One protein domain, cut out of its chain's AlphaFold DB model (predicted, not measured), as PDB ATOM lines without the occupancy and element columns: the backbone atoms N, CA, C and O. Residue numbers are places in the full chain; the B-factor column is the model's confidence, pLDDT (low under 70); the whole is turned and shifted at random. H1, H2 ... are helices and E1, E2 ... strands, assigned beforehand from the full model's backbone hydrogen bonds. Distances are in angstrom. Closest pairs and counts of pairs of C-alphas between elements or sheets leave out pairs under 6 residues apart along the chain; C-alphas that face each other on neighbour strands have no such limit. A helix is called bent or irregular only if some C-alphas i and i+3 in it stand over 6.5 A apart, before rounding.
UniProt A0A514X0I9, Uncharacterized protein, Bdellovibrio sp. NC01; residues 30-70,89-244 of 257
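Overview. This is residues 30 to 70 and 89 to 244 of the 257 residues of an uncharacterized protein of Bdellovibrio sp. NC01 (UniProt A0A514X0I9). A twisted sheet of seven strands runs through the middle, with H3 and H7 over one face, H4 and H5 over the other, and H6 side by side with H3. H1 grazes the sheet near E2, and H2 is off it. The 197 printed residues include seven named helices and seven named strands, in the order E1 H1 E2 H2 E3 H3 E4 H4 E5 E6 H5 E7 H6 H7; the class is mixed. The sheet's order is E1 E2 E4 E3 E5 E6 E7, with E2 and E4 antiparallel and the other neighbours parallel. The whole is compact, with a radius of gyration of the C-alphas of 15.9 A and spans of 45 by 37 by 30 A.

Arrangement. Begin at residues 30 to 36 (E1), 42 to 54 (H1) and 59 to 67 (E2), a strand-helix-strand unit, two parallel neighbour strands with a helix between; N 31 and O 61 are 2.9 A apart. H1 only grazes the sheet. Residues 89 to 93 (H2) are not on it. Residues 98 to 103 (E3), 110 to 126 (H3) and 131 to 135 (E4) form another unit, with N 99 to O 131 at 2.9 A; across E2 and E4, N 62 to O 134 is 3.0 A. H3, irregular with C-alphas 113 and 116 7.1 A apart, has a height over the sheet of 7.8 A. Its residues 115 to 116 alone touch H1, closest C-alphas Leu 46 and Ser 116, 7.5 A. On the opposite face, residues 140 to 148 (H4) have a height of 9.1 A. E4, H4 and residues 152 to 158 (E5) form a split unit, with E3 between the strands; N 100 to O 154 is 2.9 A. Next come residues 190 to 194 (E6), with N 157 to O 192 at 2.9 A. E6, residues 198 to 204 (H5) and 213 to 216 (E7) form a third unit, with N 193 to O 215 at 2.8 A. H5 stands up from the sheet over E7. These four crossovers are right-handed. Residues 223 to 231 (H6) touch residues 114 to 121 of H3 alone, at a shallow tilt of 11 degrees, closest C-alphas Val 121 and Leu 230, 7.1 A. Residues 233 to 243 (H7) are on the same face as H3, C-alphas Gln 213 and Ala 242 of E7 and H7 being closest at 5.8 A. Every O i to N i+4 pair is within hydrogen-bond range in H1, H2, H4, H5, H6 and H7, and 10 of 13 in H3.

Along the chain. Find C-alpha 30 at (284.342, 352.009, 183.927), where E1 begins; E2 is 22.0 A long. H3 runs 23.3 A from C-alpha 110 at (296.614, 337.125, 191.126). H7 ends, after 15.5 A, at C-alpha 243 at (280.763, 350.579, 211.690).

Size, cuts and confidence. Residues 71 to 88 are not printed; C-alphas 70 and 89 are 15.2 A apart. The long link is E5 to E6, 31 residues. Look for pLDDT under 70 at residues 30 to 70 and 108 to 113.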
ATOM      1  N   ASN A  30     285.037 352.378 182.699       59.50
ATOM      2  CA  ASN A  30     284.342 352.009 183.927       59.50
ATOM      3  C   ASN A  30     283.193 351.072 183.558       59.50
ATOM      4  O   ASN A  30     282.286 351.472 182.827       59.50
ATOM      5  N   MET A  31     283.216 349.838 184.059       62.59
ATOM      6  CA  MET A  31     282.168 348.863 183.791       62.59
ATOM      7  C   MET A  31     281.281 348.697 185.024       62.59
ATOM      8  O   MET A  31     281.731 348.299 186.100       62.59
ATOM      9  N   LYS A  32     279.991 349.002 184.859       61.97
ATOM     10  CA  LYS A  32     278.963 348.692 185.853       61.97
ATOM     11  C   LYS A  32     278.307 347.371 185.495       61.97
ATOM     12  O   LYS A  32     277.739 347.233 184.413       61.97
ATOM     13  N   VAL A  33     278.363 346.421 186.417       64.75
ATOM     14  CA  VAL A  33     277.783 345.092 186.255       64.75
ATOM     15  C   VAL A  33     276.657 344.960 187.264       64.75
ATOM     16  O   VAL A  33     276.889 344.912 188.471       64.75
ATOM     17  N   LYS A  34     275.421 344.928 186.764       62.53
ATOM     18  CA  LYS A  34     274.246 344.650 187.590       62.53
ATOM     19  C   LYS A  34     274.016 343.150 187.631       62.53
ATOM     20  O   LYS A  34     273.806 342.536 186.586       62.53
ATOM     21  N   LEU A  35     274.067 342.568 188.824       64.31
ATOM     22  CA  LEU A  35     273.907 341.130 189.024       64.31
ATOM     23  C   LEU A  35     272.686 340.839 189.892       64.31
ATOM     24  O   LEU A  35     272.474 341.474 190.926       64.31
ATOM     25  N   ASP A  36     271.905 339.848 189.470       64.88
ATOM     26  CA  ASP A  36     270.798 339.302 190.252       64.88
ATOM     27  C   ASP A  36     271.346 338.244 191.217       64.88
ATOM     28  O   ASP A  36     271.787 337.165 190.797       64.88
ATOM     29  N   LEU A  37     271.319 338.550 192.515       60.66
ATOM     30  CA  LEU A  37     271.855 337.685 193.575       60.66
ATOM     31  C   LEU A  37     271.253 336.273 193.570       60.66
ATOM     32  O   LEU A  37     271.941 335.317 193.937       60.66
ATOM     33  N   ALA A  38     269.988 336.143 193.160       61.06
ATOM     34  CA  ALA A  38     269.252 334.885 193.187       61.06
ATOM     35  C   ALA A  38     269.494 334.012 191.946       61.06
ATOM     36  O   ALA A  38     269.168 332.827 191.962       61.06
ATOM     37  N   LYS A  39     270.027 334.587 190.860       60.69
ATOM     38  CA  LYS A  39     270.136 333.913 189.553       60.69
ATOM     39  C   LYS A  39     271.556 333.811 189.006       60.69
ATOM     40  O   LYS A  39     271.752 333.163 187.981       60.69
ATOM     41  N   THR A  40     272.531 334.449 189.646       62.34
ATOM     42  CA  THR A  40     273.907 334.442 189.145       62.34
ATOM     43  C   THR A  40     274.624 333.151 189.552       62.34
ATOM     44  O   THR A  40     274.904 332.933 190.729       62.34
ATOM     45  N   ASP A  41     274.913 332.310 188.558       65.19
ATOM     46  CA  ASP A  41     275.773 331.126 188.667       65.19
ATOM     47  C   ASP A  41     277.262 331.529 188.595       65.19
ATOM     48  O   ASP A  41     277.645 332.382 187.785       65.19
ATOM     49  N   GLN A  42     278.103 330.907 189.427       57.75
ATOM     50  CA  GLN A  42     279.556 331.105 189.470       57.75
ATOM     51  C   GLN A  42     280.232 330.835 188.117       57.75
ATOM     52  O   GLN A  42     281.171 331.547 187.760       57.75
ATOM     53  N   GLN A  43     279.744 329.872 187.323       55.56
ATOM     54  CA  GLN A  43     280.342 329.573 186.013       55.56
ATOM     55  C   GLN A  43     280.217 330.742 185.023       55.56
ATOM     56  O   GLN A  43     281.155 331.035 184.279       55.56
ATOM     57  N   ASN A  44     279.104 331.478 185.056       62.97
ATOM     58  CA  ASN A  44     278.890 332.629 184.173       62.97
ATOM     59  C   ASN A  44     279.767 333.828 184.560       62.97
ATOM     60  O   ASN A  44     280.206 334.587 183.696       62.97
ATOM     61  N   LEU A  45     280.080 333.975 185.850       62.00
ATOM     62  CA  LEU A  45     281.021 334.988 186.335       62.00
ATOM     63  C   LEU A  45     282.455 334.697 185.926       62.00
ATOM     64  O   LEU A  45     283.182 335.629 185.609       62.00
ATOM     65  N   LEU A  46     282.854 333.426 185.902       55.28
ATOM     66  CA  LEU A  46     284.167 333.007 185.412       55.28
ATOM     67  C   LEU A  46     284.346 333.339 183.927       55.28
ATOM     68  O   LEU A  46     285.397 333.842 183.537       55.28
ATOM     69  N   VAL A  47     283.312 333.127 183.106       62.72
ATOM     70  CA  VAL A  47     283.329 333.521 181.686       62.72
ATOM     71  C   VAL A  47     283.440 335.039 181.543       62.72
ATOM     72  O   VAL A  47     284.274 335.521 180.779       62.72
ATOM     73  N   PHE A  48     282.666 335.798 182.319       65.94
ATOM     74  CA  PHE A  48     282.721 337.260 182.315       65.94
ATOM     75  C   PHE A  48     284.075 337.804 182.806       65.94
ATOM     76  O   PHE A  48     284.655 338.679 182.172       65.94
ATOM     77  N   ALA A  49     284.633 337.243 183.881       59.69
ATOM     78  CA  ALA A  49     285.958 337.587 184.393       59.69
ATOM     79  C   ALA A  49     287.066 337.252 183.384       59.69
ATOM     80  O   ALA A  49     288.011 338.020 183.219       59.69
ATOM     81  N   LYS A  50     286.933 336.135 182.658       60.91
ATOM     82  CA  LYS A  50     287.842 335.768 181.568       60.91
ATOM     83  C   LYS A  50     287.769 336.772 180.413       60.91
ATOM     84  O   LYS A  50     288.810 337.207 179.938       60.91
ATOM     85  N   GLN A  51     286.567 337.183 180.008       64.38
ATOM     86  CA  GLN A  51     286.378 338.208 178.973       64.38
ATOM     87  C   GLN A  51     286.911 339.573 179.415       64.38
ATOM     88  O   GLN A  51     287.539 340.274 178.626       64.38
ATOM     89  N   LEU A  52     286.721 339.940 180.682       62.62
ATOM     90  CA  LEU A  52     287.334 341.129 181.265       62.62
ATOM     91  C   LEU A  52     288.853 341.061 181.211       62.62
ATOM     92  O   LEU A  52     289.466 342.039 180.813       62.62
ATOM     93  N   ARG A  53     289.448 339.910 181.542       56.44
ATOM     94  CA  ARG A  53     290.894 339.661 181.467       56.44
ATOM     95  C   ARG A  53     291.454 339.762 180.054       56.44
ATOM     96  O   ARG A  53     292.538 340.289 179.861       56.44
ATOM     97  N   GLU A  54     290.733 339.277 179.055       62.25
ATOM     98  CA  GLU A  54     291.143 339.446 177.655       62.25
ATOM     99  C   GLU A  54     291.105 340.926 177.223       62.25
ATOM    100  O   GLU A  54     291.723 341.294 176.229       62.25
ATOM    101  N   ASN A  55     290.452 341.787 178.015       59.59
ATOM    102  CA  ASN A  55     290.315 343.223 177.793       59.59
ATOM    103  C   ASN A  55     290.851 344.080 178.967       59.59
ATOM    104  O   ASN A  55     290.514 345.262 179.050       59.59
ATOM    105  N   THR A  56     291.663 343.538 179.894       51.53
ATOM    106  CA  THR A  56     291.999 344.211 181.174       51.53
ATOM    107  C   THR A  56     292.778 345.502 180.998       51.53
ATOM    108  O   THR A  56     292.664 346.387 181.836       51.53
ATOM    109  N   HIS A  57     293.505 345.664 179.893       53.09
ATOM    110  CA  HIS A  57     294.150 346.941 179.575       53.09
ATOM    111  C   HIS A  57     293.136 348.090 179.413       53.09
ATOM    112  O   HIS A  57     293.500 349.251 179.571       53.09
ATOM    113  N   ALA A  58     291.862 347.781 179.142       56.88
ATOM    114  CA  ALA A  58     290.809 348.763 178.938       56.88
ATOM    115  C   ALA A  58     289.873 348.949 180.142       56.88
ATOM    116  O   ALA A  58     289.199 349.969 180.185       56.88
ATOM    117  N   VAL A  59     289.789 348.040 181.123       56.53
ATOM    118  CA  VAL A  59     288.797 348.142 182.218       56.53
ATOM    119  C   VAL A  59     289.468 348.558 183.527       56.53
ATOM    120  O   VAL A  59     290.218 347.780 184.104       56.53
ATOM    121  N   ARG A  60     289.166 349.768 184.023       57.06
ATOM    122  CA  ARG A  60     289.691 350.265 185.312       57.06
ATOM    123  C   ARG A  60     288.828 349.851 186.494       57.06
ATOM    124  O   ARG A  60     289.336 349.307 187.458       57.06
ATOM    125  N   ASN A  61     287.516 350.066 186.417       55.84
ATOM    126  CA  ASN A  61     286.619 349.824 187.549       55.84
ATOM    127  C   ASN A  61     285.575 348.758 187.224       55.84
ATOM    128  O   ASN A  61     284.874 348.869 186.214       55.84
ATOM    129  N   LEU A  62     285.430 347.778 188.120       62.03
ATOM    130  CA  LEU A  62     284.341 346.806 188.127       62.03
ATOM    131  C   LEU A  62     283.418 347.098 189.304       62.03
ATOM    132  O   LEU A  62     283.649 346.713 190.451       62.03
ATOM    133  N   VAL A  63     282.334 347.806 189.012       62.81
ATOM    134  CA  VAL A  63     281.314 348.090 190.018       62.81
ATOM    135  C   VAL A  63     280.281 346.974 189.967       62.81
ATOM    136  O   VAL A  63     279.538 346.869 188.988       62.81
ATOM    137  N   PHE A  64     280.224 346.157 191.017       62.53
ATOM    138  CA  PHE A  64     279.186 345.145 191.175       62.53
ATOM    139  C   PHE A  64     278.003 345.746 191.927       62.53
ATOM    140  O   PHE A  64     278.018 345.903 193.145       62.53
ATOM    141  N   GLU A  65     276.947 346.071 191.189       63.53
ATOM    142  CA  GLU A  65     275.664 346.429 191.782       63.53
ATOM    143  C   GLU A  65     274.833 345.151 191.899       63.53
ATOM    144  O   GLU A  65     274.208 344.681 190.944       63.53
ATOM    145  N   PHE A  66     274.868 344.549 193.083       62.88
ATOM    146  CA  PHE A  66     274.013 343.421 193.409       62.88
ATOM    147  C   PHE A  66     272.607 343.930 193.699       62.88
ATOM    148  O   PHE A  66     272.403 344.755 194.586       62.88
ATOM    149  N   THR A  67     271.635 343.436 192.945       56.00
ATOM    150  CA  THR A  67     270.223 343.772 193.140       56.00
ATOM    151  C   THR A  67     269.444 342.492 193.392       56.00
ATOM    152  O   THR A  67     269.675 341.478 192.730       56.00
ATOM    153  N   ASP A  68     268.525 342.508 194.357       56.22
ATOM    154  CA  ASP A  68     267.471 341.498 194.382       56.22
ATOM    155  C   ASP A  68     266.519 341.818 193.222       56.22
ATOM    156  O   ASP A  68     266.024 342.941 193.100       56.22
ATOM    157  N   SER A  69     266.258 340.846 192.346       46.16
ATOM    158  CA  SER A  69     265.310 341.019 191.238       46.16
ATOM    159  C   SER A  69     263.927 341.522 191.660       46.16
ATOM    160  O   SER A  69     263.246 342.150 190.850       46.16
ATOM    161  N   LYS A  70     263.522 341.309 192.920       52.62
ATOM    162  CA  LYS A  70     262.277 341.860 193.476       52.62
ATOM    163  C   LYS A  70     262.323 343.381 193.680       52.62
ATOM    164  O   LYS A  70     261.282 344.034 193.585       52.62
ATOM    165  N   ILE A  89     267.220 356.923 198.165       82.69
ATOM    166  CA  ILE A  89     267.223 355.589 197.548       82.69
ATOM    167  C   ILE A  89     268.556 354.884 197.807       82.69
ATOM    168  O   ILE A  89     268.562 353.703 198.161       82.69
ATOM    169  N   TYR A  90     269.676 355.600 197.677       86.00
ATOM    170  CA  TYR A  90     270.999 355.058 197.959       86.00
ATOM    171  C   TYR A  90     271.082 354.541 199.399       86.00
ATOM    172  O   TYR A  90     271.366 353.364 199.605       86.00
ATOM    173  N   ARG A  91     270.751 355.373 200.395       89.06
ATOM    174  CA  ARG A  91     270.812 354.984 201.817       89.06
ATOM    175  C   ARG A  91     269.832 353.877 202.180       89.06
ATOM    176  O   ARG A  91     270.116 353.087 203.071       89.06
ATOM    177  N   LYS A  92     268.687 353.813 201.499       89.12
ATOM    178  CA  LYS A  92     267.717 352.728 201.670       89.12
ATOM    179  C   LYS A  92     268.284 351.387 201.198       89.12
ATOM    180  O   LYS A  92     268.091 350.385 201.875       89.12
ATOM    181  N   ASN A  93     268.956 351.370 200.048       85.75
ATOM    182  CA  ASN A  93     269.483 350.139 199.455       85.75
ATOM    183  C   ASN A  93     270.828 349.725 200.068       85.75
ATOM    184  O   ASN A  93     271.119 348.536 200.171       85.75
ATOM    185  N   TYR A  94     271.631 350.702 200.491       92.38
ATOM    186  CA  TYR A  94     272.976 350.501 201.025       92.38
ATOM    187  C   TYR A  94     273.141 351.212 202.376       92.38
ATOM    188  O   TYR A  94     273.915 352.168 202.489       92.38
ATOM    189  N   PRO A  95     272.404 350.785 203.419       93.56
ATOM    190  CA  PRO A  95     272.431 351.440 204.727       93.56
ATOM    191  C   PRO A  95     273.824 351.463 205.369       93.56
ATOM    192  O   PRO A  95     274.098 352.343 206.183       93.56
ATOM    193  N   ASN A  96     274.712 350.545 204.973       94.88
ATOM    194  CA  ASN A  96     276.076 350.442 205.491       94.88
ATOM    195  C   ASN A  96     277.133 351.091 204.572       94.88
ATOM    196  O   ASN A  96     278.328 351.043 204.872       94.88
ATOM    197  N   GLY A  97     276.707 351.740 203.483       95.38
ATOM    198  CA  GLY A  97     277.570 352.506 202.582       95.38
ATOM    199  C   GLY A  97     278.373 351.656 201.594       95.38
ATOM    200  O   GLY A  97     278.011 350.520 201.272       95.38
ATOM    201  N   ASP A  98     279.464 352.234 201.095       95.94
ATOM    202  CA  ASP A  98     280.347 351.605 200.117       95.94
ATOM    203  C   ASP A  98     281.484 350.837 200.792       95.94
ATOM    204  O   ASP A  98     282.210 351.370 201.637       95.94
ATOM    205  N   PHE A  99     281.682 349.604 200.334       96.44
ATOM    206  CA  PHE A  99     282.834 348.775 200.652       96.44
ATOM    207  C   PHE A  99     283.720 348.660 199.408       96.44
ATOM    208  O   PHE A  99     283.329 348.036 198.416       96.44
ATOM    209  N   TYR A 100     284.916 349.241 199.453       95.38
ATOM    210  CA  TYR A 100     285.865 349.204 198.342       95.38
ATOM    211  C   TYR A 100     286.896 348.087 198.514       95.38
ATOM    212  O   TYR A 100     287.524 347.968 199.562       95.38
ATOM    213  N   TYR A 101     287.129 347.332 197.447       94.00
ATOM    214  CA  TYR A 101     288.319 346.517 197.236       94.00
ATOM    215  C   TYR A 101     289.168 347.189 196.166       94.00
ATOM    216  O   TYR A 101     288.760 347.254 195.008       94.00
ATOM    217  N   LEU A 102     290.325 347.706 196.553       93.44
ATOM    218  CA  LEU A 102     291.255 348.390 195.668       93.44
ATOM    219  C   LEU A 102     292.522 347.554 195.560       93.44
ATOM    220  O   LEU A 102     293.167 347.280 196.574       93.44
ATOM    221  N   ILE A 103     292.865 347.148 194.342       91.75
ATOM    222  CA  ILE A 103     294.092 346.412 194.073       91.75
ATOM    223  C   ILE A 103     295.103 347.313 193.369       91.75
ATOM    224  O   ILE A 103     294.851 347.771 192.260       91.75
ATOM    225  N   GLY A 104     296.224 347.582 194.039       92.62
ATOM    226  CA  GLY A 104     297.361 348.330 193.507       92.62
ATOM    227  C   GLY A 104     298.350 347.430 192.762       92.62
ATOM    228  O   GLY A 104     297.956 346.584 191.967       92.62
ATOM    229  N   ASP A 105     299.645 347.611 193.023       91.38
ATOM    230  CA  ASP A 105     300.704 346.781 192.431       91.38
ATOM    231  C   ASP A 105     300.651 345.341 192.966       91.38
ATOM    232  O   ASP A 105     300.946 345.117 194.139       91.38
ATOM    233  N   LEU A 106     300.280 344.377 192.124       86.25
ATOM    234  CA  LEU A 106     300.334 342.933 192.384       86.25
ATOM    235  C   LEU A 106     300.716 342.190 191.096       86.25
ATOM    236  O   LEU A 106     300.419 342.659 189.998       86.25
ATOM    237  N   ASP A 107     301.290 340.993 191.229       79.12
ATOM    238  CA  ASP A 107     301.669 340.136 190.096       79.12
ATOM    239  C   ASP A 107     300.469 339.728 189.223       79.12
ATOM    240  O   ASP A 107     299.515 339.145 189.733       79.12
ATOM    241  N   ASP A 108     300.542 339.923 187.901       65.38
ATOM    242  CA  ASP A 108     299.449 339.749 186.915       65.38
ATOM    243  C   ASP A 108     298.585 338.469 187.053       65.38
ATOM    244  O   ASP A 108     297.416 338.433 186.644       65.38
ATOM    245  N   ASP A 109     299.128 337.401 187.638       67.00
ATOM    246  CA  ASP A 109     298.443 336.126 187.842       67.00
ATOM    247  C   ASP A 109     297.471 336.086 189.039       67.00
ATOM    248  O   ASP A 109     296.655 335.156 189.111       67.00
ATOM    249  N   TRP A 110     297.480 337.084 189.933       65.38
ATOM    250  CA  TRP A 110     296.614 337.125 191.126       65.38
ATOM    251  C   TRP A 110     295.117 337.126 190.754       65.38
ATOM    252  O   TRP A 110     294.296 336.422 191.349       65.38
ATOM    253  N   THR A 111     294.764 337.838 189.679       63.56
ATOM    254  CA  THR A 111     293.375 338.042 189.232       63.56
ATOM    255  C   THR A 111     292.641 336.747 188.877       63.56
ATOM    256  O   THR A 111     291.431 336.648 189.073       63.56
ATOM    257  N   LYS A 112     293.342 335.724 188.370       61.00
ATOM    258  CA  LYS A 112     292.709 334.482 187.887       61.00
ATOM    259  C   LYS A 112     292.162 333.604 189.009       61.00
ATOM    260  O   LYS A 112     291.107 332.999 188.835       61.00
ATOM    261  N   LYS A 113     292.897 333.485 190.115       68.94
ATOM    262  CA  LYS A 113     292.553 332.565 191.211       68.94
ATOM    263  C   LYS A 113     291.633 333.216 192.236       68.94
ATOM    264  O   LYS A 113     290.751 332.555 192.773       68.94
ATOM    265  N   ASP A 114     291.801 334.515 192.458       80.75
ATOM    266  CA  ASP A 114     291.186 335.179 193.602       80.75
ATOM    267  C   ASP A 114     289.859 335.869 193.279       80.75
ATOM    268  O   ASP A 114     289.079 336.166 194.184       80.75
ATOM    269  N   PHE A 115     289.540 336.088 191.999       80.00
ATOM    270  CA  PHE A 115     288.322 336.804 191.616       80.00
ATOM    271  C   PHE A 115     287.031 336.132 192.115       80.00
ATOM    272  O   PHE A 115     286.122 336.816 192.585       80.00
ATOM    273  N   SER A 116     286.942 334.798 192.078       81.69
ATOM    274  CA  SER A 116     285.785 334.063 192.621       81.69
ATOM    275  C   SER A 116     285.627 334.265 194.134       81.69
ATOM    276  O   SER A 116     284.504 334.343 194.644       81.69
ATOM    277  N   ARG A 117     286.745 334.408 194.855       87.12
ATOM    278  CA  ARG A 117     286.770 334.676 196.295       87.12
ATOM    279  C   ARG A 117     286.323 336.110 196.572       87.12
ATOM    280  O   ARG A 117     285.409 336.296 197.370       87.12
ATOM    281  N   TYR A 118     286.842 337.097 195.834       86.56
ATOM    282  CA  TYR A 118     286.365 338.488 195.891       86.56
ATOM    283  C   TYR A 118     284.860 338.593 195.634       86.56
ATOM    284  O   TYR A 118     284.143 339.232 196.402       86.56
ATOM    285  N   TYR A 119     284.366 337.919 194.594       83.44
ATOM    286  CA  TYR A 119     282.940 337.872 194.286       83.44
ATOM    287  C   TYR A 119     282.115 337.293 195.442       83.44
ATOM    288  O   TYR A 119     281.062 337.828 195.791       83.44
ATOM    289  N   SER A 120     282.600 336.217 196.063       87.00
ATOM    290  CA  SER A 120     281.920 335.576 197.192       87.00
ATOM    291  C   SER A 120     281.832 336.506 198.404       87.00
ATOM    292  O   SER A 120     280.770 336.603 199.023       87.00
ATOM    293  N   VAL A 121     282.898 337.259 198.702       90.25
ATOM    294  CA  VAL A 121     282.865 338.276 199.764       90.25
ATOM    295  C   VAL A 121     281.930 339.432 199.397       90.25
ATOM    296  O   VAL A 121     281.125 339.854 200.224       90.25
ATOM    297  N   ALA A 122     281.947 339.896 198.146       89.38
ATOM    298  CA  ALA A 122     281.060 340.956 197.672       89.38
ATOM    299  C   ALA A 122     279.575 340.569 197.783       89.38
ATOM    300  O   ALA A 122     278.756 341.353 198.257       89.38
ATOM    301  N   LYS A 123     279.227 339.323 197.435       85.88
ATOM    302  CA  LYS A 123     277.879 338.771 197.626       85.88
ATOM    303  C   LYS A 123     277.471 338.775 199.103       85.88
ATOM    304  O   LYS A 123     276.341 339.132 199.438       85.88
ATOM    305  N   TRP A 124     278.389 338.387 199.985       89.12
ATOM    306  CA  TRP A 124     278.160 338.364 201.428       89.12
ATOM    307  C   TRP A 124     277.979 339.770 202.032       89.12
ATOM    308  O   TRP A 124     277.105 339.956 202.886       89.12
ATOM    309  N   LEU A 125     278.751 340.755 201.558       91.12
ATOM    310  CA  LEU A 125     278.637 342.173 201.921       91.12
ATOM    311  C   LEU A 125     277.324 342.782 201.410       91.12
ATOM    312  O   LEU A 125     276.626 343.466 202.157       91.12
ATOM    313  N   ALA A 126     276.942 342.488 200.166       89.44
ATOM    314  CA  ALA A 126     275.693 342.968 199.580       89.44
ATOM    315  C   ALA A 126     274.466 342.500 200.374       89.44
ATOM    316  O   ALA A 126     273.577 343.295 200.673       89.44
ATOM    317  N   ALA A 127     274.456 341.240 200.823       87.31
ATOM    318  CA  ALA A 127     273.404 340.706 201.695       87.31
ATOM    319  C   ALA A 127     273.297 341.430 203.056       87.31
ATOM    320  O   ALA A 127     272.318 341.251 203.776       87.31
ATOM    321  N   ARG A 128     274.296 342.246 203.412       89.19
ATOM    322  CA  ARG A 128     274.348 343.075 204.624       89.19
ATOM    323  C   ARG A 128     274.163 344.558 204.329       89.19
ATOM    324  O   ARG A 128     274.436 345.373 205.197       89.19
ATOM    325  N   GLY A 129     273.698 344.932 203.138       91.38
ATOM    326  CA  GLY A 129     273.382 346.325 202.823       91.38
ATOM    327  C   GLY A 129     274.607 347.198 202.551       91.38
ATOM    328  O   GLY A 129     274.555 348.405 202.784       91.38
ATOM    329  N   PHE A 130     275.704 346.607 202.079       93.25
ATOM    330  CA  PHE A 130     276.799 347.354 201.461       93.25
ATOM    331  C   PHE A 130     276.632 347.402 199.944       93.25
ATOM    332  O   PHE A 130     276.165 346.440 199.331       93.25
ATOM    333  N   ARG A 131     277.112 348.479 199.322       92.00
ATOM    334  CA  ARG A 131     277.482 348.458 197.903       92.00
ATOM    335  C   ARG A 131     278.955 348.079 197.801       92.00
ATOM    336  O   ARG A 131     279.804 348.778 198.346       92.00
ATOM    337  N   THR A 132     279.275 346.991 197.107       91.38
ATOM    338  CA  THR A 132     280.669 346.555 196.945       91.38
ATOM    339  C   THR A 132     281.247 347.028 195.617       91.38
ATOM    340  O   THR A 132     280.666 346.813 194.555       91.38
ATOM    341  N   ILE A 133     282.419 347.654 195.672       89.31
ATOM    342  CA  ILE A 133     283.134 348.183 194.509       89.31
ATOM    343  C   ILE A 133     284.488 347.486 194.442       89.31
ATOM    344  O   ILE A 133     285.207 347.471 195.437       89.31
ATOM    345  N   ILE A 134     284.832 346.900 193.295       88.38
ATOM    346  CA  ILE A 134     286.107 346.204 193.109       88.38
ATOM    347  C   ILE A 134     286.869 346.897 191.983       88.38
ATOM    348  O   ILE A 134     286.476 346.855 190.817       88.38
ATOM    349  N   ASN A 135     287.978 347.534 192.326       87.06
ATOM    350  CA  ASN A 135     288.919 348.061 191.357       87.06
ATOM    351  C   ASN A 135     290.140 347.136 191.321       87.06
ATOM    352  O   ASN A 135     290.908 347.073 192.278       87.06
ATOM    353  N   VAL A 136     290.277 346.400 190.218       83.81
ATOM    354  CA  VAL A 136     291.353 345.421 189.999       83.81
ATOM    355  C   VAL A 136     292.645 346.048 189.473       83.81
ATOM    356  O   VAL A 136     293.658 345.360 189.416       83.81
ATOM    357  N   VAL A 137     292.607 347.329 189.098       85.38
ATOM    358  CA  VAL A 137     293.755 348.129 188.653       85.38
ATOM    359  C   VAL A 137     293.609 349.538 189.241       85.38
ATOM    360  O   VAL A 137     293.290 350.510 188.550       85.38
ATOM    361  N   ALA A 138     293.773 349.640 190.558       89.19
ATOM    362  CA  ALA A 138     293.608 350.874 191.307       89.19
ATOM    363  C   ALA A 138     294.862 351.748 191.215       89.19
ATOM    364  O   ALA A 138     295.979 351.322 191.534       89.19
ATOM    365  N   PHE A 139     294.659 353.000 190.815       90.31
ATOM    366  CA  PHE A 139     295.659 354.058 190.839       90.31
ATOM    367  C   PHE A 139     295.461 354.971 192.053       90.31
ATOM    368  O   PHE A 139     294.415 354.969 192.708       90.31
ATOM    369  N   THR A 140     296.451 355.822 192.330       95.50
ATOM    370  CA  THR A 140     296.343 356.842 193.387       95.50
ATOM    371  C   THR A 140     295.036 357.668 193.327       95.50
ATOM    372  O   THR A 140     294.437 357.874 194.386       95.50
ATOM    373  N   PRO A 141     294.541 358.131 192.155       93.06
ATOM    374  CA  PRO A 141     293.276 358.869 192.083       93.06
ATOM    375  C   PRO A 141     292.044 358.052 192.491       93.06
ATOM    376  O   PRO A 141     291.163 358.600 193.147       93.06
ATOM    377  N   ASP A 142     291.994 356.754 192.170       91.81
ATOM    378  CA  ASP A 142     290.863 355.889 192.539       91.81
ATOM    379  C   ASP A 142     290.762 355.750 194.065       91.81
ATOM    380  O   ASP A 142     289.678 355.820 194.647       91.81
ATOM    381  N   LEU A 143     291.910 355.631 194.743       96.50
ATOM    382  CA  LEU A 143     291.947 355.644 196.202       96.50
ATOM    383  C   LEU A 143     291.516 356.997 196.775       96.50
ATOM    384  O   LEU A 143     290.795 357.033 197.768       96.50
ATOM    385  N   GLN A 144     291.955 358.110 196.185       96.81
ATOM    386  CA  GLN A 144     291.552 359.445 196.638       96.81
ATOM    387  C   GLN A 144     290.038 359.648 196.516       96.81
ATOM    388  O   GLN A 144     289.418 360.206 197.425       96.81
ATOM    389  N   GLU A 145     289.434 359.164 195.429       94.81
ATOM    390  CA  GLU A 145     287.983 359.145 195.256       94.81
ATOM    391  C   GLU A 145     287.318 358.298 196.348       94.81
ATOM    392  O   GLU A 145     286.452 358.798 197.063       94.81
ATOM    393  N   ALA A 146     287.779 357.061 196.561       96.06
ATOM    394  CA  ALA A 146     287.235 356.186 197.600       96.06
ATOM    395  C   ALA A 146     287.349 356.805 199.007       96.06
ATOM    396  O   ALA A 146     286.387 356.787 199.770       96.06
ATOM    397  N   VAL A 147     288.492 357.404 199.353       97.56
ATOM    398  CA  VAL A 147     288.731 358.037 200.662       97.56
ATOM    399  C   VAL A 147     287.848 359.268 200.884       97.56
ATOM    400  O   VAL A 147     287.424 359.520 202.015       97.56
ATOM    401  N   SER A 148     287.575 360.043 199.833       97.25
ATOM    402  CA  SER A 148     286.797 361.287 199.921       97.25
ATOM    403  C   SER A 148     285.293 361.105 199.720       97.25
ATOM    404  O   SER A 148     284.517 361.978 200.115       97.25
ATOM    405  N   ASN A 149     284.861 359.967 199.174       95.31
ATOM    406  CA  ASN A 149     283.454 359.675 198.931       95.31
ATOM    407  C   ASN A 149     282.659 359.632 200.264       95.31
ATOM    408  O   ASN A 149     282.999 358.879 201.186       95.31
ATOM    409  N   PRO A 150     281.575 360.428 200.396       96.06
ATOM    410  CA  PRO A 150     280.780 360.524 201.622       96.06
ATOM    411  C   PRO A 150     280.066 359.220 202.009       96.06
ATOM    412  O   PRO A 150     279.598 359.103 203.144       96.06
ATOM    413  N   HIS A 151     279.996 358.242 201.109       96.06
ATOM    414  CA  HIS A 151     279.371 356.945 201.343       96.06
ATOM    415  C   HIS A 151     280.359 355.829 201.669       96.06
ATOM    416  O   HIS A 151     279.927 354.795 202.175       96.06
ATOM    417  N   THR A 152     281.658 356.016 201.434       97.31
ATOM    418  CA  THR A 152     282.659 354.993 201.751       97.31
ATOM    419  C   THR A 152     282.709 354.739 203.239       97.31
ATOM    420  O   THR A 152     282.974 355.656 204.017       97.31
ATOM    421  N   SER A 153     282.484 353.488 203.621       98.06
ATOM    422  CA  SER A 153     282.560 353.022 205.000       98.06
ATOM    423  C   SER A 153     283.802 352.180 205.265       98.06
ATOM    424  O   SER A 153     284.412 352.309 206.334       98.06
ATOM    425  N   ALA A 154     284.220 351.390 204.275       98.19
ATOM    426  CA  ALA A 154     285.366 350.500 204.372       98.19
ATOM    427  C   ALA A 154     286.197 350.457 203.083       98.19
ATOM    428  O   ALA A 154     285.658 350.511 201.976       98.19
ATOM    429  N   ILE A 155     287.514 350.314 203.242       98.19
ATOM    430  CA  ILE A 155     288.464 350.082 202.149       98.19
ATOM    431  C   ILE A 155     289.331 348.872 202.491       98.19
ATOM    432  O   ILE A 155     289.913 348.797 203.570       98.19
ATOM    433  N   VAL A 156     289.473 347.957 201.543       97.56
ATOM    434  CA  VAL A 156     290.531 346.949 201.516       97.56
ATOM    435  C   VAL A 156     291.512 347.367 200.436       97.56
ATOM    436  O   VAL A 156     291.135 347.467 199.268       97.56
ATOM    437  N   TRP A 157     292.755 347.619 200.824       97.38
ATOM    438  CA  TRP A 157     293.846 347.901 199.904       97.38
ATOM    439  C   TRP A 157     294.755 346.680 199.806       97.38
ATOM    440  O   TRP A 157     295.318 346.256 200.816       97.38
ATOM    441  N   ASN A 158     294.892 346.123 198.604       94.88
ATOM    442  CA  ASN A 158     295.751 344.975 198.329       94.88
ATOM    443  C   ASN A 158     296.858 345.368 197.343       94.88
ATOM    444  O   ASN A 158     296.561 345.780 196.225       94.88
ATOM    445  N   SER A 159     298.120 345.277 197.755       95.06
ATOM    446  CA  SER A 159     299.279 345.570 196.899       95.06
ATOM    447  C   SER A 159     300.566 345.011 197.503       95.06
ATOM    448  O   SER A 159     300.597 344.564 198.647       95.06
ATOM    449  N   HIS A 160     301.682 345.140 196.796       94.00
ATOM    450  CA  HIS A 160     302.992 345.094 197.427       94.00
ATOM    451  C   HIS A 160     303.157 346.236 198.436       94.00
ATOM    452  O   HIS A 160     302.540 347.303 198.329       94.00
ATOM    453  N   GLY A 161     304.004 345.988 199.430       94.81
ATOM    454  CA  GLY A 161     304.448 346.980 200.396       94.81
ATOM    455  C   GLY A 161     305.948 346.863 200.610       94.81
ATOM    456  O   GLY A 161     306.516 345.772 200.509       94.81
ATOM    457  N   SER A 162     306.593 347.986 200.882       94.94
ATOM    458  CA  SER A 162     308.004 348.044 201.249       94.94
ATOM    459  C   SER A 162     308.184 347.919 202.762       94.94
ATOM    460  O   SER A 162     307.263 348.126 203.551       94.94
ATOM    461  N   ASN A 163     309.403 347.585 203.182       94.12
ATOM    462  CA  ASN A 163     309.770 347.455 204.594       94.12
ATOM    463  C   ASN A 163     309.701 348.779 205.382       94.12
ATOM    464  O   ASN A 163     309.636 348.748 206.607       94.12
ATOM    465  N   ASP A 164     309.701 349.927 204.703       95.81
ATOM    466  CA  ASP A 164     309.474 351.249 205.298       95.81
ATOM    467  C   ASP A 164     307.981 351.620 205.391       95.81
ATOM    468  O   ASP A 164     307.643 352.671 205.934       95.81
ATOM    469  N   GLY A 165     307.084 350.754 204.904       96.25
ATOM    470  CA  GLY A 165     305.633 350.887 205.007       96.25
ATOM    471  C   GLY A 165     304.947 351.544 203.809       96.25
ATOM    472  O   GLY A 165     303.715 351.625 203.812       96.25
ATOM    473  N   ALA A 166     305.672 351.985 202.776       97.88
ATOM    474  CA  ALA A 166     305.020 352.475 201.565       97.88
ATOM    475  C   ALA A 166     304.261 351.343 200.844       97.88
ATOM    476  O   ALA A 166     304.686 350.189 200.822       97.88
ATOM    477  N   ILE A 167     303.119 351.686 200.251       97.62
ATOM    478  CA  ILE A 167     302.327 350.808 199.376       97.62
ATOM    479  C   ILE A 167     302.204 351.443 198.000       97.62
ATOM    480  O   ILE A 167     302.325 352.664 197.859       97.62
ATOM    481  N   TYR A 168     301.972 350.612 196.992       97.19
ATOM    482  CA  TYR A 168     302.122 350.999 195.596       97.19
ATOM    483  C   TYR A 168     300.815 350.838 194.838       97.19
ATOM    484  O   TYR A 168     300.108 349.842 194.990       97.19
ATOM    485  N   ASP A 169     300.497 351.829 194.013       96.31
ATOM    486  CA  ASP A 169     299.389 351.729 193.075       96.31
ATOM    487  C   ASP A 169     299.740 350.856 191.864       96.31
ATOM    488  O   ASP A 169     300.886 350.450 191.690       96.31
ATOM    489  N   SER A 170     298.767 350.594 190.993       91.44
ATOM    490  CA  SER A 170     298.956 349.722 189.821       91.44
ATOM    491  C   SER A 170     300.017 350.215 188.823       91.44
ATOM    492  O   SER A 170     300.425 349.472 187.936       91.44
ATOM    493  N   SER A 171     300.483 351.468 188.936       92.06
ATOM    494  CA  SER A 171     301.605 352.002 188.150       92.06
ATOM    495  C   SER A 171     302.962 351.841 188.842       92.06
ATOM    496  O   SER A 171     303.947 352.439 188.403       92.06
ATOM    497  N   LYS A 172     303.018 351.056 189.926       95.00
ATOM    498  CA  LYS A 172     304.193 350.843 190.785       95.00
ATOM    499  C   LYS A 172     304.689 352.124 191.454       95.00
ATOM    500  O   LYS A 172     305.849 352.228 191.853       95.00
ATOM    501  N   LYS A 173     303.819 353.131 191.578       97.31
ATOM    502  CA  LYS A 173     304.132 354.387 192.263       97.31
ATOM    503  C   LYS A 173     303.690 354.295 193.710       97.31
ATOM    504  O   LYS A 173     302.561 353.902 193.996       97.31
ATOM    505  N   ALA A 174     304.577 354.697 194.615       98.12
ATOM    506  CA  ALA A 174     304.252 354.778 196.029       98.12
ATOM    507  C   ALA A 174     303.108 355.777 196.256       98.12
ATOM    508  O   ALA A 174     303.131 356.898 195.732       98.12
ATOM    509  N   LEU A 175     302.122 355.388 197.061       98.19
ATOM    510  CA  LEU A 175     301.013 356.266 197.403       98.19
ATOM    511  C   LEU A 175     301.484 357.437 198.280       98.19
ATOM    512  O   LEU A 175     302.280 357.230 199.204       98.19
ATOM    513  N   PRO A 176     300.938 358.654 198.095       98.00
ATOM    514  CA  PRO A 176     301.267 359.794 198.945       98.00
ATOM    515  C   PRO A 176     300.957 359.523 200.424       98.00
ATOM    516  O   PRO A 176     299.852 359.098 200.754       98.00
ATOM    517  N   LYS A 177     301.871 359.874 201.338       97.44
ATOM    518  CA  LYS A 177     301.691 359.707 202.803       97.44
ATOM    519  C   LYS A 177     300.375 360.265 203.353       97.44
ATOM    520  O   LYS A 177     299.841 359.768 204.338       97.44
ATOM    521  N   SER A 178     299.843 361.316 202.735       97.00
ATOM    522  CA  SER A 178     298.614 361.976 203.174       97.00
ATOM    523  C   SER A 178     297.333 361.379 202.586       97.00
ATOM    524  O   SER A 178     296.255 361.850 202.946       97.00
ATOM    525  N   VAL A 179     297.413 360.369 201.709       97.69
ATOM    526  CA  VAL A 179     296.281 359.924 200.875       97.69
ATOM    527  C   VAL A 179     295.049 359.506 201.684       97.69
ATOM    528  O   VAL A 179     293.943 359.871 201.314       97.69
ATOM    529  N   PHE A 180     295.231 358.846 202.831       97.38
ATOM    530  CA  PHE A 180     294.126 358.390 203.688       97.38
ATOM    531  C   PHE A 180     293.586 359.456 204.654       97.38
ATOM    532  O   PHE A 180     292.559 359.248 205.297       97.38
ATOM    533  N   ASN A 181     294.278 360.589 204.792       95.56
ATOM    534  CA  ASN A 181     293.923 361.644 205.746       95.56
ATOM    535  C   ASN A 181     293.416 362.914 205.052       95.56
ATOM    536  O   ASN A 181     292.571 363.625 205.597       95.56
ATOM    537  N   LYS A 182     293.908 363.202 203.843       94.56
ATOM    538  CA  LYS A 182     293.497 364.362 203.055       94.56
ATOM    539  C   LYS A 182     292.065 364.170 202.559       94.56
ATOM    540  O   LYS A 182     291.789 363.225 201.832       94.56
ATOM    541  N   ASN A 183     291.171 365.091 202.922       94.31
ATOM    542  CA  ASN A 183     289.755 365.080 202.525       94.31
ATOM    543  C   ASN A 183     289.010 363.783 202.881       94.31
ATOM    544  O   ASN A 183     288.029 363.438 202.229       94.31
ATOM    545  N   ARG A 184     289.468 363.067 203.914       96.69
ATOM    546  CA  ARG A 184     288.854 361.811 204.336       96.69
ATOM    547  C   ARG A 184     287.388 362.018 204.713       96.69
ATOM    548  O   ARG A 184     287.072 362.826 205.592       96.69
ATOM    549  N   SER A 185     286.518 361.212 204.119       96.62
ATOM    550  CA  SER A 185     285.111 361.112 204.483       96.62
ATOM    551  C   SER A 185     284.937 360.767 205.962       96.62
ATOM    552  O   SER A 185     285.649 359.937 206.529       96.62
ATOM    553  N   LYS A 186     283.943 361.381 206.614       96.62
ATOM    554  CA  LYS A 186     283.582 361.025 207.996       96.62
ATOM    555  C   LYS A 186     282.995 359.616 208.093       96.62
ATOM    556  O   LYS A 186     283.009 359.060 209.193       96.62
ATOM    557  N   SER A 187     282.489 359.076 206.987       96.81
ATOM    558  CA  SER A 187     281.892 357.744 206.908       96.81
ATOM    559  C   SER A 187     282.943 356.639 206.854       96.81
ATOM    560  O   SER A 187     282.648 355.542 207.308       96.81
ATOM    561  N   LEU A 188     284.169 356.927 206.398       97.88
ATOM    562  CA  LEU A 188     285.236 355.930 206.337       97.88
ATOM    563  C   LEU A 188     285.702 355.597 207.757       97.88
ATOM    564  O   LEU A 188     286.296 356.439 208.438       97.88
ATOM    565  N   LYS A 189     285.402 354.377 208.209       97.94
ATOM    566  CA  LYS A 189     285.749 353.883 209.552       97.94
ATOM    567  C   LYS A 189     286.689 352.694 209.542       97.94
ATOM    568  O   LYS A 189     287.248 352.401 210.592       97.94
ATOM    569  N   TYR A 190     286.844 352.023 208.406       98.19
ATOM    570  CA  TYR A 190     287.548 350.753 208.337       98.19
ATOM    571  C   TYR A 190     288.544 350.728 207.179       98.19
ATOM    572  O   TYR A 190     288.179 351.013 206.038       98.19
ATOM    573  N   ILE A 191     289.797 350.379 207.465       98.19
ATOM    574  CA  ILE A 191     290.824 350.138 206.447       98.19
ATOM    575  C   ILE A 191     291.500 348.800 206.731       98.19
ATOM    576  O   ILE A 191     291.940 348.542 207.846       98.19
ATOM    577  N   LEU A 192     291.618 347.965 205.706       97.88
ATOM    578  CA  LEU A 192     292.398 346.735 205.736       97.88
ATOM    579  C   LEU A 192     293.556 346.850 204.750       97.88
ATOM    580  O   LEU A 192     293.339 347.061 203.558       97.88
ATOM    581  N   PHE A 193     294.772 346.671 205.250       97.38
ATOM    582  CA  PHE A 193     295.992 346.619 204.460       97.38
ATOM    583  C   PHE A 193     296.417 345.170 204.236       97.38
ATOM    584  O   PHE A 193     296.915 344.501 205.141       97.38
ATOM    585  N   ALA A 194     296.205 344.689 203.012       95.50
ATOM    586  CA  ALA A 194     296.631 343.382 202.537       95.50
ATOM    587  C   ALA A 194     297.910 343.537 201.705       95.50
ATOM    588  O   ALA A 194     297.883 343.567 200.482       95.50
ATOM    589  N   ASN A 195     299.038 343.712 202.380       94.44
ATOM    590  CA  ASN A 195     300.339 343.907 201.752       94.44
ATOM    591  C   ASN A 195     301.446 343.338 202.635       94.44
ATOM    592  O   ASN A 195     301.238 343.022 203.808       94.44
ATOM    593  N   CYS A 196     302.658 343.254 202.087       92.94
ATOM    594  CA  CYS A 196     303.842 343.063 202.913       92.94
ATOM    595  C   CYS A 196     303.965 344.224 203.904       92.94
ATOM    596  O   CYS A 196     304.016 345.376 203.474       92.94
ATOM    597  N   TYR A 197     304.052 343.909 205.199       94.19
ATOM    598  CA  TYR A 197     304.260 344.890 206.269       94.19
ATOM    599  C   TYR A 197     303.084 345.864 206.481       94.19
ATOM    600  O   TYR A 197     303.295 347.029 206.817       94.19
ATOM    601  N   GLY A 198     301.834 345.412 206.339       94.81
ATOM    602  CA  GLY A 198     300.638 346.247 206.541       94.81
ATOM    603  C   GLY A 198     300.563 346.970 207.900       94.81
ATOM    604  O   GLY A 198     300.074 348.101 207.983       94.81
ATOM    605  N   ALA A 199     301.105 346.382 208.970       95.75
ATOM    606  CA  ALA A 199     301.236 347.050 210.266       95.75
ATOM    607  C   ALA A 199     302.201 348.251 210.201       95.75
ATOM    608  O   ALA A 199     301.910 349.309 210.759       95.75
ATOM    609  N   VAL A 200     303.307 348.126 209.459       96.62
ATOM    610  CA  VAL A 200     304.261 349.222 209.215       96.62
ATOM    611  C   VAL A 200     303.632 350.282 208.309       96.62
ATOM    612  O   VAL A 200     303.765 351.476 208.575       96.62
ATOM    613  N   SER A 201     302.858 349.878 207.298       97.56
ATOM    614  CA  SER A 201     302.085 350.808 206.467       97.56
ATOM    615  C   SER A 201     301.094 351.633 207.288       97.56
ATOM    616  O   SER A 201     300.973 352.842 207.093       97.56
ATOM    617  N   THR A 202     300.436 351.021 208.274       96.94
ATOM    618  CA  THR A 202     299.529 351.733 209.190       96.94
ATOM    619  C   THR A 202     300.229 352.903 209.891       96.94
ATOM    620  O   THR A 202     299.646 353.987 210.017       96.94
ATOM    621  N   ASP A 203     301.485 352.718 210.297       96.50
ATOM    622  CA  ASP A 203     302.315 353.770 210.886       96.50
ATOM    623  C   ASP A 203     302.782 354.798 209.859       96.50
ATOM    624  O   ASP A 203     302.661 356.004 210.095       96.50
ATOM    625  N   TYR A 204     303.244 354.340 208.696       97.31
ATOM    626  CA  TYR A 204     303.715 355.193 207.607       97.31
ATOM    627  C   TYR A 204     302.659 356.216 207.156       97.31
ATOM    628  O   TYR A 204     302.980 357.388 206.936       97.31
ATOM    629  N   TYR A 205     301.389 355.801 207.075       97.88
ATOM    630  CA  TYR A 205     300.252 356.664 206.717       97.88
ATOM    631  C   TYR A 205     299.611 357.376 207.924       97.88
ATOM    632  O   TYR A 205     298.583 358.047 207.782       97.88
ATOM    633  N   GLY A 206     300.201 357.264 209.120       96.69
ATOM    634  CA  GLY A 206     299.763 357.971 210.325       96.69
ATOM    635  C   GLY A 206     298.381 357.547 210.832       96.69
ATOM    636  O   GLY A 206     297.676 358.351 211.445       96.69
ATOM    637  N   LEU A 207     297.968 356.305 210.569       96.56
ATOM    638  CA  LEU A 207     296.601 355.857 210.827       96.56
ATOM    639  C   LEU A 207     296.370 355.308 212.238       96.56
ATOM    640  O   LEU A 207     295.222 355.297 212.678       96.56
ATOM    641  N   ARG A 208     297.421 354.963 213.000       92.19
ATOM    642  CA  ARG A 208     297.276 354.523 214.408       92.19
ATOM    643  C   ARG A 208     296.569 355.533 215.307       92.19
ATOM    644  O   ARG A 208     295.900 355.151 216.256       92.19
ATOM    645  N   LYS A 209     296.736 356.829 215.030       91.06
ATOM    646  CA  LYS A 209     296.096 357.913 215.797       91.06
ATOM    647  C   LYS A 209     294.710 358.274 215.260       91.06
ATOM    648  O   LYS A 209     294.079 359.211 215.750       91.06
ATOM    649  N   SER A 210     294.254 357.595 214.210       91.88
ATOM    650  CA  SER A 210     292.938 357.835 213.643       91.88
ATOM    651  C   SER A 210     291.852 357.179 214.501       91.88
ATOM    652  O   SER A 210     292.109 356.266 215.276       91.88
ATOM    653  N   LYS A 211     290.609 357.645 214.348       93.19
ATOM    654  CA  LYS A 211     289.428 356.971 214.914       93.19
ATOM    655  C   LYS A 211     288.942 355.808 214.038       93.19
ATOM    656  O   LYS A 211     287.838 355.323 214.255       93.19
ATOM    657  N   MET A 212     289.691 355.454 212.993       95.56
ATOM    658  CA  MET A 212     289.358 354.330 212.127       95.56
ATOM    659  C   MET A 212     289.931 353.059 212.732       95.56
ATOM    660  O   MET A 212     291.025 353.074 213.294       95.56
ATOM    661  N   GLN A 213     289.212 351.962 212.559       97.25
ATOM    662  CA  GLN A 213     289.787 350.645 212.732       97.25
ATOM    663  C   GLN A 213     290.678 350.354 211.527       97.25
ATOM    664  O   GLN A 213     290.244 350.481 210.378       97.25
ATOM    665  N   VAL A 214     291.937 350.017 211.798       97.31
ATOM    666  CA  VAL A 214     292.904 349.656 210.766       97.31
ATOM    667  C   VAL A 214     293.481 348.298 211.090       97.31
ATOM    668  O   VAL A 214     294.024 348.101 212.175       97.31
ATOM    669  N   ILE A 215     293.356 347.385 210.140       96.81
ATOM    670  CA  ILE A 215     293.918 346.045 210.218       96.81
ATOM    671  C   ILE A 215     295.064 345.965 209.219       96.81
ATOM    672  O   ILE A 215     294.935 346.366 208.061       96.81
ATOM    673  N   GLY A 216     296.199 345.456 209.674       94.44
ATOM    674  CA  GLY A 216     297.376 345.227 208.853       94.44
ATOM    675  C   GLY A 216     298.286 344.234 209.554       94.44
ATOM    676  O   GLY A 216     298.419 344.264 210.777       94.44
ATOM    677  N   TRP A 217     298.900 343.345 208.782       92.06
ATOM    678  CA  TRP A 217     299.778 342.309 209.317       92.06
ATOM    679  C   TRP A 217     301.225 342.792 209.405       92.06
ATOM    680  O   TRP A 217     301.673 343.632 208.627       92.06
ATOM    681  N   ASP A 218     301.971 342.257 210.361       87.81
ATOM    682  CA  ASP A 218     303.406 342.506 210.533       87.81
ATOM    683  C   ASP A 218     304.270 341.792 209.480       87.81
ATOM    684  O   ASP A 218     305.360 342.254 209.145       87.81
ATOM    685  N   ARG A 219     303.758 340.688 208.930       87.31
ATOM    686  CA  ARG A 219     304.415 339.842 207.930       87.31
ATOM    687  C   ARG A 219     303.933 340.096 206.500       87.31
ATOM    688  O   ARG A 219     303.012 340.867 206.241       87.31
ATOM    689  N   THR A 220     304.551 339.392 205.554       84.56
ATOM    690  CA  THR A 220     304.014 339.229 204.199       84.56
ATOM    691  C   THR A 220     302.675 338.496 204.235       84.56
ATOM    692  O   THR A 220     302.553 337.429 204.845       84.56
ATOM    693  N   VAL A 221     301.683 339.087 203.570       85.38
ATOM    694  CA  VAL A 221     300.309 338.585 203.469       85.38
ATOM    695  C   VAL A 221     300.127 337.949 202.101       85.38
ATOM    696  O   VAL A 221     300.320 338.603 201.079       85.38
ATOM    697  N   SER A 222     299.766 336.670 202.084       87.25
ATOM    698  CA  SER A 222     299.324 335.998 200.862       87.25
ATOM    699  C   SER A 222     297.847 336.295 200.581       87.25
ATOM    700  O   SER A 222     297.102 336.700 201.477       87.25
ATOM    701  N   SER A 223     297.375 336.034 199.358       86.88
ATOM    702  CA  SER A 223     295.934 336.106 199.088       86.88
ATOM    703  C   SER A 223     295.138 335.114 199.941       86.88
ATOM    704  O   SER A 223     294.039 335.436 200.388       86.88
ATOM    705  N   GLU A 224     295.712 333.952 200.265       89.69
ATOM    706  CA  GLU A 224     295.104 332.988 201.187       89.69
ATOM    707  C   GLU A 224     294.886 333.586 202.580       89.69
ATOM    708  O   GLU A 224     293.799 333.456 203.135       89.69
ATOM    709  N   ASP A 225     295.881 334.293 203.123       90.94
ATOM    710  CA  ASP A 225     295.760 334.968 204.420       90.94
ATOM    711  C   ASP A 225     294.647 336.028 204.398       90.94
ATOM    712  O   ASP A 225     293.807 336.064 205.302       90.94
ATOM    713  N   LEU A 226     294.598 336.847 203.336       92.88
ATOM    714  CA  LEU A 226     293.547 337.849 203.149       92.88
ATOM    715  C   LEU A 226     292.159 337.202 203.142       92.88
ATOM    716  O   LEU A 226     291.269 337.635 203.873       92.88
ATOM    717  N   PHE A 227     291.949 336.167 202.328       92.69
ATOM    718  CA  PHE A 227     290.630 335.550 202.214       92.69
ATOM    719  C   PHE A 227     290.251 334.735 203.437       92.69
ATOM    720  O   PHE A 227     289.092 334.780 203.842       92.69
ATOM    721  N   LYS A 228     291.205 334.055 204.075       93.62
ATOM    722  CA  LYS A 228     290.971 333.405 205.365       93.62
ATOM    723  C   LYS A 228     290.436 334.409 206.383       93.62
ATOM    724  O   LYS A 228     289.465 334.103 207.070       93.62
ATOM    725  N   TYR A 229     291.009 335.612 206.431       95.12
ATOM    726  CA  TYR A 229     290.504 336.687 207.276       95.12
ATOM    727  C   TYR A 229     289.119 337.180 206.825       95.12
ATOM    728  O   TYR A 229     288.190 337.149 207.624       95.12
ATOM    729  N   LEU A 230     288.917 337.532 205.551       94.00
ATOM    730  CA  LEU A 230     287.617 338.016 205.047       94.00
ATOM    731  C   LEU A 230     286.469 336.997 205.214       94.00
ATOM    732  O   LEU A 230     285.301 337.375 205.326       94.00
ATOM    733  N   PHE A 231     286.772 335.698 205.241       92.38
ATOM    734  CA  PHE A 231     285.786 334.648 205.503       92.38
ATOM    735  C   PHE A 231     285.626 334.299 206.989       92.38
ATOM    736  O   PHE A 231     284.648 333.633 207.332       92.38
ATOM    737  N   SER A 232     286.491 334.793 207.875       93.62
ATOM    738  CA  SER A 232     286.458 334.503 209.314       93.62
ATOM    739  C   SER A 232     285.313 335.199 210.071       93.62
ATOM    740  O   SER A 232     284.664 336.110 209.556       93.62
ATOM    741  N   GLU A 233     285.075 334.764 211.312       92.25
ATOM    742  CA  GLU A 233     284.222 335.465 212.290       92.25
ATOM    743  C   GLU A 233     284.905 336.728 212.856       92.25
ATOM    744  O   GLU A 233     284.230 337.662 213.294       92.25
ATOM    745  N   GLU A 234     286.242 336.769 212.824       95.00
ATOM    746  CA  GLU A 234     287.054 337.907 213.271       95.00
ATOM    747  C   GLU A 234     286.764 339.143 212.415       95.00
ATOM    748  O   GLU A 234     286.375 340.178 212.949       95.00
ATOM    749  N   PHE A 235     286.802 339.004 211.085       94.81
ATOM    750  CA  PHE A 235     286.424 340.083 210.168       94.81
ATOM    751  C   PHE A 235     284.984 340.567 210.382       94.81
ATOM    752  O   PHE A 235     284.725 341.769 210.342       94.81
ATOM    753  N   ASP A 236     284.042 339.653 210.634       91.81
ATOM    754  CA  ASP A 236     282.647 340.022 210.886       91.81
ATOM    755  C   ASP A 236     282.534 340.905 212.139       91.81
ATOM    756  O   ASP A 236     281.794 341.891 212.135       91.81
ATOM    757  N   THR A 237     283.283 340.567 213.191       93.50
ATOM    758  CA  THR A 237     283.312 341.307 214.460       93.50
ATOM    759  C   THR A 237     284.004 342.656 214.297       93.50
ATOM    760  O   THR A 237     283.447 343.678 214.699       93.50
ATOM    761  N   ASP A 238     285.163 342.675 213.645       95.19
ATOM    762  CA  ASP A 238     285.932 343.887 213.380       95.19
ATOM    763  C   ASP A 238     285.131 344.896 212.550       95.19
ATOM    764  O   ASP A 238     285.017 346.072 212.904       95.19
ATOM    765  N   LEU A 239     284.496 344.432 211.471       94.88
ATOM    766  CA  LEU A 239     283.675 345.284 210.620       94.88
ATOM    767  C   LEU A 239     282.422 345.786 211.359       94.88
ATOM    768  O   LEU A 239     282.071 346.964 211.240       94.88
ATOM    769  N   ALA A 240     281.761 344.923 212.142       93.25
ATOM    770  CA  ALA A 240     280.605 345.298 212.963       93.25
ATOM    771  C   ALA A 240     280.956 346.402 213.965       93.25
ATOM    772  O   ALA A 240     280.232 347.395 214.081       93.25
ATOM    773  N   GLN A 241     282.076 346.230 214.670       94.44
ATOM    774  CA  GLN A 241     282.559 347.154 215.685       94.44
ATOM    775  C   GLN A 241     282.929 348.505 215.071       94.44
ATOM    776  O   GLN A 241     282.465 349.539 215.556       94.44
ATOM    777  N   ALA A 242     283.703 348.509 213.983       94.69
ATOM    778  CA  ALA A 242     284.128 349.737 213.315       94.69
ATOM    779  C   ALA A 242     282.951 350.584 212.817       94.69
ATOM    780  O   ALA A 242     282.985 351.816 212.879       94.69
ATOM    781  N   LEU A 243     281.911 349.922 212.309       93.12
ATOM    782  CA  LEU A 243     280.763 350.579 211.690       93.12
ATOM    783  C   LEU A 243     279.588 350.789 212.644       93.12
ATOM    784  O   LEU A 243     278.637 351.478 212.280       93.12
ATOM    785  N   ASN A 244     279.660 350.244 213.861       91.94
ATOM    786  CA  ASN A 244     278.553 350.212 214.814       91.94
ATOM    787  C   ASN A 244     277.276 349.616 214.188       91.94
ATOM    788  O   ASN A 244     276.173 350.151 214.331       91.94
TER     789      ASN A 244